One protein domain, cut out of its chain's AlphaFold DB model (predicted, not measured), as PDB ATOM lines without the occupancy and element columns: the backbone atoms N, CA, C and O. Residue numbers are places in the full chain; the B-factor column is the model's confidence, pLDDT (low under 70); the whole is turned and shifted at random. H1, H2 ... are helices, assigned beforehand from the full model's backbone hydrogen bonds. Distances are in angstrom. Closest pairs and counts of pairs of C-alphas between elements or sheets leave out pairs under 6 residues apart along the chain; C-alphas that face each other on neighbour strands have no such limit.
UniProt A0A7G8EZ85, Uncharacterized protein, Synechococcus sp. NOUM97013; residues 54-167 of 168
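Overview. This is residues 54 to 167 of the 168 residues of an uncharacterized protein of Synechococcus sp. NOUM97013 (UniProt A0A7G8EZ85). A long helical hairpin, H1 and H2, makes the longest axis. H4 crosses H2 near one end, with H3 and H5 packed on H4. The printed part has 114 residues with six named helices, H1 to H6 in order along the chain, which hold 92 of them, and no named strand; its class is all helix, and it is compact, with a radius of gyration of the C-alphas of 15.1 A and spans of 47 by 32 by 29 A.

Along the chain. H2, residues 87 to 116, measures 40.4 A; H1, 54 to 80, measures 37.2 A from C-alpha 54 at (616.425, 326.180, 476.452). H3 is 119 to 127, H4 133 to 146, H5 151 to 154, H6 159 to 166, ending at C-alpha (597.153, 325.488, 498.435).

Arrangement. H2 touches H1, closest C-alphas Cys 98 and Ala 69, 4.8 A, opposite ways. H4 touches H2's residues 104 to 116, closest C-alphas Cys 142 and Cys 108, 5.6 A, at a steep tilt of 65 degrees. Every O i to N i+4 pair is within hydrogen-bond range in H3 and H6, 21 of 23 in H1, 22 of 26 in H2, 9 of 10 in H4; H5 is too short.

Size, cuts and confidence. The farthest C-alphas, Ser 85 and Gly 117, are 47.2 A apart. The printed part has no cut and no long link. Residues 81 to 86, 151 to 153 and 166 to 167 have pLDDT under 70.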
ATOM      1  N   LYS A  54     616.153 325.373 475.254       86.81
ATOM      2  CA  LYS A  54     616.425 326.180 476.452       86.81
ATOM      3  C   LYS A  54     616.603 327.678 476.154       86.81
ATOM      4  O   LYS A  54     615.987 328.466 476.869       86.81
ATOM      5  N   PRO A  55     617.347 328.102 475.112       87.44
ATOM      6  CA  PRO A  55     617.473 329.525 474.791       87.44
ATOM      7  C   PRO A  55     616.128 330.175 474.445       87.44
ATOM      8  O   PRO A  55     615.864 331.303 474.848       87.44
ATOM      9  N   VAL A  56     615.244 329.450 473.752       88.88
ATOM     10  CA  VAL A  56     613.898 329.934 473.411       88.88
ATOM     11  C   VAL A  56     613.048 330.087 474.673       88.88
ATOM     12  O   VAL A  56     612.402 331.115 474.860       88.88
ATOM     13  N   LEU A  57     613.096 329.108 475.581       85.19
ATOM     14  CA  LEU A  57     612.395 329.178 476.866       85.19
ATOM     15  C   LEU A  57     612.907 330.337 477.742       85.19
ATOM     16  O   LEU A  57     612.113 330.994 478.410       85.19
ATOM     17  N   GLN A  58     614.207 330.639 477.699       88.81
ATOM     18  CA  GLN A  58     614.798 331.778 478.413       88.81
ATOM     19  C   GLN A  58     614.311 333.131 477.885       88.81
ATOM     20  O   GLN A  58     614.108 334.049 478.674       88.81
ATOM     21  N   LEU A  59     614.047 333.261 476.581       91.19
ATOM     22  CA  LEU A  59     613.447 334.483 476.027       91.19
ATOM     23  C   LEU A  59     612.024 334.724 476.553       91.19
ATOM     24  O   LEU A  59     611.584 335.868 476.647       91.19
ATOM     25  N   LEU A  60     611.311 333.657 476.922       88.62
ATOM     26  CA  LEU A  60     609.962 333.733 477.487       88.62
ATOM     27  C   LEU A  60     609.953 334.000 478.996       88.62
ATOM     28  O   LEU A  60     608.913 334.387 479.530       88.62
ATOM     29  N   GLN A  61     611.089 333.840 479.677       92.25
ATOM     30  CA  GLN A  61     611.215 333.980 481.126       92.25
ATOM     31  C   GLN A  61     610.549 335.243 481.708       92.25
ATOM     32  O   GLN A  61     609.731 335.078 482.612       92.25
ATOM     33  N   PRO A  62     610.780 336.475 481.206       94.06
ATOM     34  CA  PRO A  62     610.144 337.664 481.785       94.06
ATOM     35  C   PRO A  62     608.610 337.641 481.679       94.06
ATOM     36  O   PRO A  62     607.911 338.114 482.572       94.06
ATOM     37  N   SER A  63     608.063 337.056 480.608       92.06
ATOM     38  CA  SER A  63     606.613 336.891 480.447       92.06
ATOM     39  C   SER A  63     606.051 335.876 481.447       92.06
ATOM     40  O   SER A  63     605.007 336.107 482.061       92.06
ATOM     41  N   VAL A  64     606.773 334.771 481.655       91.06
ATOM     42  CA  VAL A  64     606.422 333.745 482.645       91.06
ATOM     43  C   VAL A  64     606.471 334.323 484.060       91.06
ATOM     44  O   VAL A  64     605.535 334.113 484.827       91.06
ATOM     45  N   GLU A  65     607.504 335.095 484.397       94.88
ATOM     46  CA  GLU A  65     607.641 335.746 485.704       94.88
ATOM     47  C   GLU A  65     606.482 336.699 485.999       94.88
ATOM     48  O   GLU A  65     605.885 336.624 487.071       94.88
ATOM     49  N   ASN A  66     606.105 337.542 485.034       94.31
ATOM     50  CA  ASN A  66     604.967 338.446 485.201       94.31
ATOM     51  C   ASN A  66     603.670 337.672 485.463       94.31
ATOM     52  O   ASN A  66     602.965 337.961 486.427       94.31
ATOM     53  N   ARG A  67     603.398 336.621 484.676       91.56
ATOM     54  CA  ARG A  67     602.214 335.774 484.885       91.56
ATOM     55  C   ARG A  67     602.222 335.087 486.248       91.56
ATOM     56  O   ARG A  67     601.184 335.034 486.898       91.56
ATOM     57  N   LEU A  68     603.367 334.566 486.685       92.19
ATOM     58  CA  LEU A  68     603.506 333.935 487.999       92.19
ATOM     59  C   LEU A  68     603.246 334.933 489.130       92.19
ATOM     60  O   LEU A  68     602.511 334.617 490.064       92.19
ATOM     61  N   ALA A  69     603.798 336.143 489.028       93.19
ATOM     62  CA  ALA A  69     603.556 337.197 490.003       93.19
ATOM     63  C   ALA A  69     602.067 337.584 490.044       93.19
ATOM     64  O   ALA A  69     601.501 337.736 491.127       93.19
ATOM     65  N   ASP A  70     601.407 337.707 488.892       92.44
ATOM     66  CA  ASP A  70     599.983 338.057 488.805       92.44
ATOM     67  C   ASP A  70     599.092 336.973 489.424       92.44
ATOM     68  O   ASP A  70     598.212 337.280 490.232       92.44
ATOM     69  N   GLN A  71     599.365 335.699 489.128       90.50
ATOM     70  CA  GLN A  71     598.653 334.567 489.727       90.50
ATOM     71  C   GLN A  71     598.877 334.492 491.242       90.50
ATOM     72  O   GLN A  71     597.923 334.306 491.991       90.50
ATOM     73  N   CYS A  72     600.109 334.702 491.708       90.62
ATOM     74  CA  CYS A  72     600.430 334.751 493.135       90.62
ATOM     75  C   CYS A  72     599.623 335.832 493.864       90.62
ATOM     76  O   CYS A  72     599.010 335.553 494.894       90.62
ATOM     77  N   ARG A  73     599.549 337.048 493.306       90.19
ATOM     78  CA  ARG A  73     598.751 338.136 493.891       90.19
ATOM     79  C   ARG A  73     597.267 337.811 493.898       90.19
ATOM     80  O   ARG A  73     596.607 338.057 494.899       90.19
ATOM     81  N   SER A  74     596.750 337.233 492.813       87.81
ATOM     82  CA  SER A  74     595.348 336.820 492.732       87.81
ATOM     83  C   SER A  74     594.998 335.775 493.794       87.81
ATOM     84  O   SER A  74     593.961 335.889 494.446       87.81
ATOM     85  N   LEU A  75     595.869 334.787 494.017       85.50
ATOM     86  CA  LEU A  75     595.691 333.781 495.065       85.50
ATOM     87  C   LEU A  75     595.789 334.396 496.468       85.50
ATOM     88  O   LEU A  75     594.987 334.068 497.339       85.50
ATOM     89  N   ALA A  76     596.728 335.319 496.680       85.25
ATOM     90  CA  ALA A  76     596.870 336.026 497.947       85.25
ATOM     91  C   ALA A  76     595.652 336.910 498.264       85.25
ATOM     92  O   ALA A  76     595.190 336.924 499.401       85.25
ATOM     93  N   ALA A  77     595.094 337.598 497.264       82.88
ATOM     94  CA  ALA A  77     593.874 338.387 497.410       82.88
ATOM     95  C   ALA A  77     592.696 337.507 497.858       82.88
ATOM     96  O   ALA A  77     592.048 337.797 498.862       82.88
ATOM     97  N   GLN A  78     592.500 336.367 497.185       82.12
ATOM     98  CA  GLN A  78     591.463 335.384 497.527       82.12
ATOM     99  C   GLN A  78     591.624 334.812 498.947       82.12
ATOM    100  O   GLN A  78     590.630 334.508 499.606       82.12
ATOM    101  N   ALA A  79     592.859 334.682 499.443       78.69
ATOM    102  CA  ALA A  79     593.135 334.222 500.806       78.69
ATOM    103  C   ALA A  79     592.662 335.201 501.887       78.69
ATOM    104  O   ALA A  79     592.278 334.799 502.986       78.69
ATOM    105  N   VAL A  80     592.732 336.494 501.586       75.25
ATOM    106  CA  VAL A  80     592.551 337.582 502.550       75.25
ATOM    107  C   VAL A  80     591.116 338.089 502.593       75.25
ATOM    108  O   VAL A  80     590.657 338.505 503.662       75.25
ATOM    109  N   ASP A  81     590.394 337.970 501.477       65.69
ATOM    110  CA  ASP A  81     588.996 338.387 501.314       65.69
ATOM    111  C   ASP A  81     588.050 337.757 502.365       65.69
ATOM    112  O   ASP A  81     586.982 338.276 502.676       65.69
ATOM    113  N   ARG A  82     588.469 336.668 503.027       59.81
ATOM    114  CA  ARG A  82     587.686 336.019 504.090       59.81
ATOM    115  C   ARG A  82     587.863 336.600 505.503       59.81
ATOM    116  O   ARG A  82     587.155 336.149 506.404       59.81
ATOM    117  N   LYS A  83     588.803 337.527 505.765       60.44
ATOM    118  CA  LYS A  83     589.103 337.942 507.160       60.44
ATOM    119  C   LYS A  83     589.646 339.361 507.389       60.44
ATOM    120  O   LYS A  83     589.660 339.786 508.543       60.44
ATOM    121  N   TRP A  84     590.094 340.101 506.372       59.97
ATOM    122  CA  TRP A  84     590.803 341.377 506.583       59.97
ATOM    123  C   TRP A  84     590.103 342.570 505.915       59.97
ATOM    124  O   TRP A  84     589.804 342.545 504.732       59.97
ATOM    125  N   SER A  85     589.889 343.653 506.668       58.44
ATOM    126  CA  SER A  85     589.155 344.857 506.249       58.44
ATOM    127  C   SER A  85     589.915 345.822 505.323       58.44
ATOM    128  O   SER A  85     589.436 346.930 505.098       58.44
ATOM    129  N   SER A  86     591.110 345.475 504.831       69.12
ATOM    130  CA  SER A  86     591.937 346.399 504.039       69.12
ATOM    131  C   SER A  86     592.691 345.678 502.919       69.12
ATOM    132  O   SER A  86     593.909 345.509 502.968       69.12
ATOM    133  N   GLU A  87     591.947 345.266 501.892       72.12
ATOM    134  CA  GLU A  87     592.433 344.576 500.686       72.12
ATOM    135  C   GLU A  87     593.654 345.267 500.047       72.12
ATOM    136  O   GLU A  87     594.648 344.625 499.717       72.12
ATOM    137  N   THR A  88     593.639 346.600 499.962       78.31
ATOM    138  CA  THR A  88     594.714 347.405 499.361       78.31
ATOM    139  C   THR A  88     596.057 347.282 500.079       78.31
ATOM    140  O   THR A  88     597.093 347.203 499.418       78.31
ATOM    141  N   LEU A  89     596.063 347.225 501.415       80.69
ATOM    142  CA  LEU A  89     597.297 347.064 502.195       80.69
ATOM    143  C   LEU A  89     597.899 345.674 501.997       80.69
ATOM    144  O   LEU A  89     599.117 345.524 501.931       80.69
ATOM    145  N   VAL A  90     597.047 344.661 501.854       80.62
ATOM    146  CA  VAL A  90     597.489 343.288 501.615       80.62
ATOM    147  C   VAL A  90     598.049 343.136 500.213       80.62
ATOM    148  O   VAL A  90     599.143 342.599 500.064       80.62
ATOM    149  N   LEU A  91     597.353 343.649 499.198       81.50
ATOM    150  CA  LEU A  91     597.833 343.621 497.817       81.50
ATOM    151  C   LEU A  91     599.208 344.295 497.686       81.50
ATOM    152  O   LEU A  91     600.094 343.762 497.021       81.50
ATOM    153  N   GLN A  92     599.427 345.411 498.388       85.94
ATOM    154  CA  GLN A  92     600.740 346.060 498.449       85.94
ATOM    155  C   GLN A  92     601.788 345.223 499.194       85.94
ATOM    156  O   GLN A  92     602.934 345.147 498.749       85.94
ATOM    157  N   ALA A  93     601.414 344.571 500.298       87.19
ATOM    158  CA  ALA A  93     602.326 343.739 501.080       87.19
ATOM    159  C   ALA A  93     602.799 342.488 500.318       87.19
ATOM    160  O   ALA A  93     603.937 342.057 500.502       87.19
ATOM    161  N   VAL A  94     601.958 341.917 499.447       89.88
ATOM    162  CA  VAL A  94     602.282 340.698 498.680       89.88
ATOM    163  C   VAL A  94     602.930 340.975 497.323       89.88
ATOM    164  O   VAL A  94     603.495 340.060 496.728       89.88
ATOM    165  N   GLU A  95     602.933 342.225 496.853       90.25
ATOM    166  CA  GLU A  95     603.518 342.638 495.570       90.25
ATOM    167  C   GLU A  95     604.980 342.190 495.416       90.25
ATOM    168  O   GLU A  95     605.333 341.490 494.464       90.25
ATOM    169  N   GLN A  96     605.839 342.591 496.358       92.88
ATOM    170  CA  GLN A  96     607.268 342.270 496.321       92.88
ATOM    171  C   GLN A  96     607.539 340.773 496.535       92.88
ATOM    172  O   GLN A  96     608.292 340.213 495.739       92.88
ATOM    173  N   PRO A  97     606.913 340.092 497.516       91.94
ATOM    174  CA  PRO A  97     607.012 338.639 497.653       91.94
ATOM    175  C   PRO A  97     606.607 337.865 496.392       91.94
ATOM    176  O   PRO A  97     607.300 336.933 495.993       91.94
ATOM    177  N   CYS A  98     605.520 338.255 495.721       92.31
ATOM    178  CA  CYS A  98     605.080 337.574 494.506       92.31
ATOM    179  C   CYS A  98     606.051 337.785 493.337       92.31
ATOM    180  O   CYS A  98     606.329 336.843 492.596       92.31
ATOM    181  N   ARG A  99     606.625 338.987 493.191       92.88
ATOM    182  CA  ARG A  99     607.685 339.235 492.197       92.88
ATOM    183  C   ARG A  99     608.969 338.474 492.514       92.88
ATOM    184  O   ARG A  99     609.584 337.924 491.605       92.88
ATOM    185  N   SER A 100     609.382 338.437 493.779       92.75
ATOM    186  CA  SER A 100     610.620 337.760 494.180       92.75
ATOM    187  C   SER A 100     610.509 336.240 494.075       92.75
ATOM    188  O   SER A 100     611.503 335.593 493.750       92.75
ATOM    189  N   LEU A 101     609.312 335.677 494.268       92.00
ATOM    190  CA  LEU A 101     609.026 334.256 494.063       92.00
ATOM    191  C   LEU A 101     608.970 333.876 492.577       92.00
ATOM    192  O   LEU A 101     609.354 332.766 492.212       92.00
ATOM    193  N   ALA A 102     608.513 334.779 491.710       94.06
ATOM    194  CA  ALA A 102     608.313 334.481 490.295       94.06
ATOM    195  C   ALA A 102     609.599 334.030 489.585       94.06
ATOM    196  O   ALA A 102     609.558 333.095 488.787       94.06
ATOM    197  N   ARG A 103     610.740 334.648 489.909       94.12
ATOM    198  CA  ARG A 103     612.040 334.339 489.299       94.12
ATOM    199  C   ARG A 103     612.576 332.932 489.609       94.12
ATOM    200  O   ARG A 103     612.847 332.193 488.669       94.12
ATOM    201  N   PRO A 104     612.738 332.498 490.873       93.94
ATOM    202  CA  PRO A 104     613.209 331.140 491.149       93.94
ATOM    203  C   PRO A 104     612.245 330.074 490.611       93.94
ATOM    204  O   PRO A 104     612.690 329.014 490.175       93.94
ATOM    205  N   VAL A 105     610.937 330.358 490.578       94.25
ATOM    206  CA  VAL A 105     609.943 329.457 489.979       94.25
ATOM    207  C   VAL A 105     610.108 329.377 488.459       94.25
ATOM    208  O   VAL A 105     610.151 328.274 487.915       94.25
ATOM    209  N   SER A 106     610.234 330.510 487.761       94.69
ATOM    210  CA  SER A 106     610.412 330.537 486.302       94.69
ATOM    211  C   SER A 106     611.709 329.833 485.881       94.69
ATOM    212  O   SER A 106     611.686 328.987 484.984       94.69
ATOM    213  N   GLU A 107     612.821 330.100 486.571       94.75
ATOM    214  CA  GLU A 107     614.122 329.468 486.329       94.75
ATOM    215  C   GLU A 107     614.046 327.951 486.522       94.75
ATOM    216  O   GLU A 107     614.564 327.182 485.707       94.75
ATOM    217  N   CYS A 108     613.367 327.515 487.579       94.50
ATOM    218  CA  CYS A 108     613.150 326.113 487.887       94.50
ATOM    219  C   CYS A 108     612.306 325.404 486.814       94.50
ATOM    220  O   CYS A 108     612.714 324.349 486.323       94.50
ATOM    221  N   LEU A 109     611.196 326.003 486.371       93.94
ATOM    222  CA  LEU A 109     610.361 325.458 485.295       93.94
ATOM    223  C   LEU A 109     611.145 325.327 483.984       93.94
ATOM    224  O   LEU A 109     611.119 324.267 483.357       93.94
ATOM    225  N   ILE A 110     611.886 326.363 483.584       92.88
ATOM    226  CA  ILE A 110     612.697 326.351 482.355       92.88
ATOM    227  C   ILE A 110     613.788 325.280 482.440       92.88
ATOM    228  O   ILE A 110     613.977 324.499 481.502       92.88
ATOM    229  N   ASN A 111     614.505 325.224 483.563       92.56
ATOM    230  CA  ASN A 111     615.587 324.265 483.756       92.56
ATOM    231  C   ASN A 111     615.077 322.826 483.795       92.56
ATOM    232  O   ASN A 111     615.694 321.974 483.162       92.56
ATOM    233  N   GLU A 112     613.973 322.541 484.484       92.88
ATOM    234  CA  GLU A 112     613.435 321.182 484.572       92.88
ATOM    235  C   GLU A 112     612.815 320.738 483.244       92.88
ATOM    236  O   GLU A 112     613.044 319.606 482.815       92.88
ATOM    237  N   THR A 113     612.131 321.638 482.527       92.44
ATOM    238  CA  THR A 113     611.646 321.374 481.160       92.44
ATOM    239  C   THR A 113     612.809 320.995 480.240       92.44
ATOM    240  O   THR A 113     612.754 319.980 479.545       92.44
ATOM    241  N   SER A 114     613.900 321.767 480.294       91.81
ATOM    242  CA  SER A 114     615.095 321.520 479.488       91.81
ATOM    243  C   SER A 114     615.837 320.240 479.888       91.81
ATOM    244  O   SER A 114     616.243 319.448 479.043       91.81
ATOM    245  N   ARG A 115     616.026 320.019 481.188       89.75
ATOM    246  CA  ARG A 115     616.758 318.868 481.731       89.75
ATOM    247  C   ARG A 115     616.034 317.553 481.460       89.75
ATOM    248  O   ARG A 115     616.681 316.528 481.250       89.75
ATOM    249  N   SER A 116     614.704 317.575 481.491       89.19
ATOM    250  CA  SER A 116     613.873 316.396 481.247       89.19
ATOM    251  C   SER A 116     613.678 316.084 479.760       89.19
ATOM    252  O   SER A 116     613.257 314.973 479.442       89.19
ATOM    253  N   GLY A 117     614.036 317.002 478.852       90.31
ATOM    254  CA  GLY A 117     613.827 316.842 477.411       90.31
ATOM    255  C   GLY A 117     612.349 316.902 477.010       90.31
ATOM    256  O   GLY A 117     611.947 316.244 476.051       90.31
ATOM    257  N   ARG A 118     611.528 317.614 477.794       92.00
ATOM    258  CA  ARG A 118     610.065 317.704 477.631       92.00
ATOM    259  C   ARG A 118     609.627 319.023 476.996       92.00
ATOM    260  O   ARG A 118     608.451 319.366 477.030       92.00
ATOM    261  N   GLU A 119     610.555 319.777 476.410       92.31
ATOM    262  CA  GLU A 119     610.321 321.131 475.903       92.31
ATOM    263  C   GLU A 119     609.244 321.170 474.820       92.31
ATOM    264  O   GLU A 119     608.369 322.033 474.855       92.31
ATOM    265  N   TRP A 120     609.276 320.220 473.882       92.12
ATOM    266  CA  TRP A 120     608.267 320.124 472.825       92.12
ATOM    267  C   TRP A 120     606.887 319.784 473.377       92.12
ATOM    268  O   TRP A 120     605.904 320.417 473.000       92.12
ATOM    269  N   GLY A 121     606.831 318.825 474.296       91.94
ATOM    270  CA  GLY A 121     605.613 318.416 474.980       91.94
ATOM    271  C   GLY A 121     604.930 319.584 475.677       91.94
ATOM    272  O   GLY A 121     603.828 319.987 475.291       91.94
ATOM    273  N   VAL A 122     605.667 320.222 476.591       92.12
ATOM    274  CA  VAL A 122     605.232 321.423 477.317       92.12
ATOM    275  C   VAL A 122     604.784 322.522 476.353       92.12
ATOM    276  O   VAL A 122     603.723 323.112 476.539       92.12
ATOM    277  N   MET A 123     605.529 322.784 475.277       90.12
ATOM    278  CA  MET A 123     605.148 323.820 474.315       90.12
ATOM    279  C   MET A 123     603.826 323.502 473.603       90.12
ATOM    280  O   MET A 123     602.989 324.390 473.447       90.12
ATOM    281  N   THR A 124     603.591 322.249 473.207       91.62
ATOM    282  CA  THR A 124     602.314 321.868 472.581       91.62
ATOM    283  C   THR A 124     601.137 321.918 473.554       91.62
ATOM    284  O   THR A 124     600.033 322.275 473.152       91.62
ATOM    285  N   GLU A 125     601.350 321.594 474.828       93.75
ATOM    286  CA  GLU A 125     600.335 321.706 475.881       93.75
ATOM    287  C   GLU A 125     599.971 323.169 476.155       93.75
ATOM    288  O   GLU A 125     598.789 323.517 476.181       93.75
ATOM    289  N   LEU A 126     600.975 324.050 476.230       87.44
ATOM    290  CA  LEU A 126     600.783 325.495 476.369       87.44
ATOM    291  C   LEU A 126     600.011 326.095 475.188       87.44
ATOM    292  O   LEU A 126     599.106 326.897 475.406       87.44
ATOM    293  N   LEU A 127     600.322 325.695 473.950       88.06
ATOM    294  CA  LEU A 127     599.591 326.142 472.754       88.06
ATOM    295  C   LEU A 127     598.125 325.687 472.755       88.06
ATOM    296  O   LEU A 127     597.264 326.390 472.233       88.06
ATOM    297  N   ARG A 128     597.837 324.530 473.359       91.12
ATOM    298  CA  ARG A 128     596.470 324.039 473.587       91.12
ATOM    299  C   ARG A 128     595.801 324.680 474.808       91.12
ATOM    300  O   ARG A 128     594.614 324.463 475.018       91.12
ATOM    301  N   GLY A 129     596.538 325.459 475.602       86.50
ATOM    302  CA  GLY A 129     596.029 326.119 476.802       86.50
ATOM    303  C   GLY A 129     595.728 325.166 477.960       86.50
ATOM    304  O   GLY A 129     594.879 325.480 478.789       86.50
ATOM    305  N   GLN A 130     596.392 324.009 478.029       89.31
ATOM    306  CA  GLN A 130     596.138 322.984 479.046       89.31
ATOM    307  C   GLN A 130     597.428 322.519 479.732       89.31
ATOM    308  O   GLN A 130     598.520 322.680 479.195       89.31
ATOM    309  N   ILE A 131     597.290 321.905 480.909       89.25
ATOM    310  CA  ILE A 131     598.366 321.153 481.569       89.25
ATOM    311  C   ILE A 131     598.184 319.689 481.171       89.25
ATOM    312  O   ILE A 131     597.158 319.100 481.511       89.25
ATOM    313  N   GLY A 132     599.136 319.128 480.429       90.50
ATOM    314  CA  GLY A 132     599.173 317.700 480.112       90.50
ATOM    315  C   GLY A 132     600.274 316.973 480.885       90.50
ATOM    316  O   GLY A 132     600.823 317.498 481.858       90.50
ATOM    317  N   ASP A 133     600.587 315.756 480.447       93.06
ATOM    318  CA  ASP A 133     601.532 314.857 481.111       93.06
ATOM    319  C   ASP A 133     602.953 315.436 481.197       93.06
ATOM    320  O   ASP A 133     603.710 315.105 482.119       93.06
ATOM    321  N   ASP A 134     603.349 316.280 480.238       93.62
ATOM    322  CA  ASP A 134     604.670 316.900 480.199       93.62
ATOM    323  C   ASP A 134     604.802 318.039 481.200       93.62
ATOM    324  O   ASP A 134     605.735 318.045 482.014       93.62
ATOM    325  N   SER A 135     603.839 318.953 481.203       92.38
ATOM    326  CA  SER A 135     603.806 320.063 482.153       92.38
ATOM    327  C   SER A 135     603.571 319.580 483.582       92.38
ATOM    328  O   SER A 135     604.193 320.114 484.499       92.38
ATOM    329  N   ASP A 136     602.737 318.556 483.798       92.94
ATOM    330  CA  ASP A 136     602.441 318.018 485.134       92.94
ATOM    331  C   ASP A 136     603.721 317.557 485.852       92.94
ATOM    332  O   ASP A 136     604.010 317.993 486.969       92.94
ATOM    333  N   VAL A 137     604.562 316.763 485.184       92.06
ATOM    334  CA  VAL A 137     605.819 316.279 485.775       92.06
ATOM    335  C   VAL A 137     606.827 317.407 485.989       92.06
ATOM    336  O   VAL A 137     607.492 317.433 487.027       92.06
ATOM    337  N   VAL A 138     606.950 318.340 485.039       93.19
ATOM    338  CA  VAL A 138     607.845 319.502 485.178       93.19
ATOM    339  C   VAL A 138     607.454 320.335 486.396       93.19
ATOM    340  O   VAL A 138     608.309 320.643 487.228       93.19
ATOM    341  N   ILE A 139     606.167 320.659 486.535       92.00
ATOM    342  CA  ILE A 139     605.650 321.458 487.649       92.00
ATOM    343  C   ILE A 139     605.904 320.736 488.974       92.00
ATOM    344  O   ILE A 139     606.464 321.332 489.893       92.00
ATOM    345  N   LYS A 140     605.578 319.442 489.076       91.94
ATOM    346  CA  LYS A 140     605.800 318.640 490.292       91.94
ATOM    347  C   LYS A 140     607.255 318.617 490.726       91.94
ATOM    348  O   LYS A 140     607.557 318.872 491.888       91.94
ATOM    349  N   ARG A 141     608.170 318.326 489.804       91.69
ATOM    350  CA  ARG A 141     609.606 318.285 490.106       91.69
ATOM    351  C   ARG A 141     610.144 319.654 490.474       91.69
ATOM    352  O   ARG A 141     611.004 319.752 491.352       91.69
ATOM    353  N   CYS A 142     609.616 320.697 489.845       92.06
ATOM    354  CA  CYS A 142     609.982 322.052 490.190       92.06
ATOM    355  C   CYS A 142     609.532 322.417 491.611       92.06
ATOM    356  O   CYS A 142     610.349 322.855 492.416       92.06
ATOM    357  N   LEU A 143     608.273 322.143 491.964       90.25
ATOM    358  CA  LEU A 143     607.767 322.334 493.325       90.25
ATOM    359  C   LEU A 143     608.572 321.515 494.339       90.25
ATOM    360  O   LEU A 143     608.988 322.056 495.358       90.25
ATOM    361  N   ALA A 144     608.861 320.244 494.044       90.06
ATOM    362  CA  ALA A 144     609.690 319.412 494.912       90.06
ATOM    363  C   ALA A 144     611.055 320.069 495.161       90.06
ATOM    364  O   ALA A 144     611.461 320.232 496.306       90.06
ATOM    365  N   THR A 145     611.713 320.538 494.098       89.75
ATOM    366  CA  THR A 145     613.015 321.213 494.180       89.75
ATOM    367  C   THR A 145     612.945 322.495 495.012       89.75
ATOM    368  O   THR A 145     613.779 322.698 495.890       89.75
ATOM    369  N   LEU A 146     611.937 323.341 494.780       88.88
ATOM    370  CA  LEU A 146     611.764 324.608 495.495       88.88
ATOM    371  C   LEU A 146     611.486 324.416 496.991       88.88
ATOM    372  O   LEU A 146     611.933 325.224 497.798       88.88
ATOM    373  N   PHE A 147     610.787 323.343 497.365       86.12
ATOM    374  CA  PHE A 147     610.492 323.013 498.762       86.12
ATOM    375  C   PHE A 147     611.525 322.079 499.411       86.12
ATOM    376  O   PHE A 147     611.331 321.659 500.550       86.12
ATOM    377  N   GLY A 148     612.615 321.736 498.715       85.38
ATOM    378  CA  GLY A 148     613.636 320.819 499.232       85.38
ATOM    379  C   GLY A 148     613.132 319.386 499.440       85.38
ATOM    380  O   GLY A 148     613.671 318.646 500.260       85.38
ATOM    381  N   LEU A 149     612.085 318.990 498.717       84.00
ATOM    382  CA  LEU A 149     611.509 317.651 498.739       84.00
ATOM    383  C   LEU A 149     612.152 316.774 497.651       84.00
ATOM    384  O   LEU A 149     612.502 317.270 496.576       84.00
ATOM    385  N   PRO A 150     612.271 315.453 497.867       79.12
ATOM    386  CA  PRO A 150     612.695 314.549 496.808       79.12
ATOM    387  C   PRO A 150     611.648 314.504 495.688       79.12
ATOM    388  O   PRO A 150     610.440 314.515 495.932       79.12
ATOM    389  N   SER A 151     612.120 314.437 494.441       69.00
ATOM    390  CA  SER A 151     611.296 314.570 493.231       69.00
ATOM    391  C   SER A 151     610.175 313.534 493.103       69.00
ATOM    392  O   SER A 151     609.189 313.806 492.427       69.00
ATOM    393  N   SER A 152     610.300 312.382 493.770       69.44
ATOM    394  CA  SER A 152     609.296 311.312 493.788       69.44
ATOM    395  C   SER A 152     608.083 311.612 494.676       69.44
ATOM    396  O   SER A 152     607.020 311.031 494.480       69.44
ATOM    397  N   ASN A 153     608.194 312.533 495.641       69.62
ATOM    398  CA  ASN A 153     607.144 312.748 496.648       69.62
ATOM    399  C   ASN A 153     605.874 313.410 496.098       69.62
ATOM    400  O   ASN A 153     604.825 313.331 496.731       69.62
ATOM    401  N   LEU A 154     605.966 314.078 494.948       75.31
ATOM    402  CA  LEU A 154     604.835 314.757 494.309       75.31
ATOM    403  C   LEU A 154     604.317 314.011 493.072       75.31
ATOM    404  O   LEU A 154     603.346 314.455 492.464       75.31
ATOM    405  N   GLU A 155     604.919 312.876 492.696       73.44
ATOM    406  CA  GLU A 155     604.555 312.150 491.470       73.44
ATOM    407  C   GLU A 155     603.105 311.651 491.504       73.44
ATOM    408  O   GLU A 155     602.386 311.784 490.511       73.44
ATOM    409  N   THR A 156     602.635 311.182 492.663       76.56
ATOM    410  CA  THR A 156     601.299 310.590 492.838       76.56
ATOM    411  C   THR A 156     600.164 311.605 493.001       76.56
ATOM    412  O   THR A 156     599.003 311.205 493.023       76.56
ATOM    413  N   ILE A 157     600.454 312.903 493.154       78.12
ATOM    414  CA  ILE A 157     599.433 313.933 493.409       78.12
ATOM    415  C   ILE A 157     599.268 314.775 492.145       78.12
ATOM    416  O   ILE A 157     600.214 315.466 491.807       78.12
ATOM    417  N   PRO A 158     598.123 314.783 491.441       81.19
ATOM    418  CA  PRO A 158     597.957 315.625 490.251       81.19
ATOM    419  C   PRO A 158     598.182 317.105 490.587       81.19
ATOM    420  O   PRO A 158     597.826 317.544 491.685       81.19
ATOM    421  N   VAL A 159     598.733 317.892 489.655       79.75
ATOM    422  CA  VAL A 159     598.999 319.326 489.890       79.75
ATOM    423  C   VAL A 159     597.742 320.081 490.326       79.75
ATOM    424  O   VAL A 159     597.818 320.907 491.231       79.75
ATOM    425  N   GLN A 160     596.570 319.756 489.775       78.44
ATOM    426  CA  GLN A 160     595.298 320.347 490.209       78.44
ATOM    427  C   GLN A 160     595.027 320.067 491.694       78.44
ATOM    428  O   GLN A 160     594.687 320.980 492.438       78.44
ATOM    429  N   GLY A 161     595.302 318.844 492.155       75.50
ATOM    430  CA  GLY A 161     595.183 318.480 493.566       75.50
ATOM    431  C   GLY A 161     596.180 319.202 494.481       75.50
ATOM    432  O   GLY A 161     595.906 319.358 495.668       75.50
ATOM    433  N   LEU A 162     597.321 319.667 493.959       76.06
ATOM    434  CA  LEU A 162     598.237 320.543 494.700       76.06
ATOM    435  C   LEU A 162     597.671 321.960 494.809       76.06
ATOM    436  O   LEU A 162     597.674 322.531 495.897       76.06
ATOM    437  N   VAL A 163     597.147 322.502 493.708       75.75
ATOM    438  CA  VAL A 163     596.513 323.828 493.687       75.75
ATOM    439  C   VAL A 163     595.318 323.872 494.633       75.75
ATOM    440  O   VAL A 163     595.201 324.815 495.406       75.75
ATOM    441  N   ASP A 164     594.474 322.841 494.641       78.69
ATOM    442  CA  ASP A 164     593.296 322.787 495.511       78.69
ATOM    443  C   ASP A 164     593.653 322.753 497.001       78.69
ATOM    444  O   ASP A 164     592.917 323.298 497.815       78.69
ATOM    445  N   ARG A 165     594.798 322.163 497.368       72.75
ATOM    446  CA  ARG A 165     595.295 322.161 498.757       72.75
ATOM    447  C   ARG A 165     595.930 323.482 499.173       72.75
ATOM    448  O   ARG A 165     595.938 323.807 500.354       72.75
ATOM    449  N   LEU A 166     596.530 324.184 498.218       69.06
ATOM    450  CA  LEU A 166     597.153 325.488 498.435       69.06
ATOM    451  C   LEU A 166     596.132 326.626 498.358       69.06
ATOM    452  O   LEU A 166     596.422 327.734 498.809       69.06
ATOM    453  N   ARG A 167     594.948 326.363 497.792       66.25
ATOM    454  CA  ARG A 167     593.822 327.288 497.805       66.25
ATOM    455  C   ARG A 167     593.247 327.357 499.236       66.25
ATOM    456  O   ARG A 167     592.906 326.315 499.791       66.25
TER     457      ARG A 167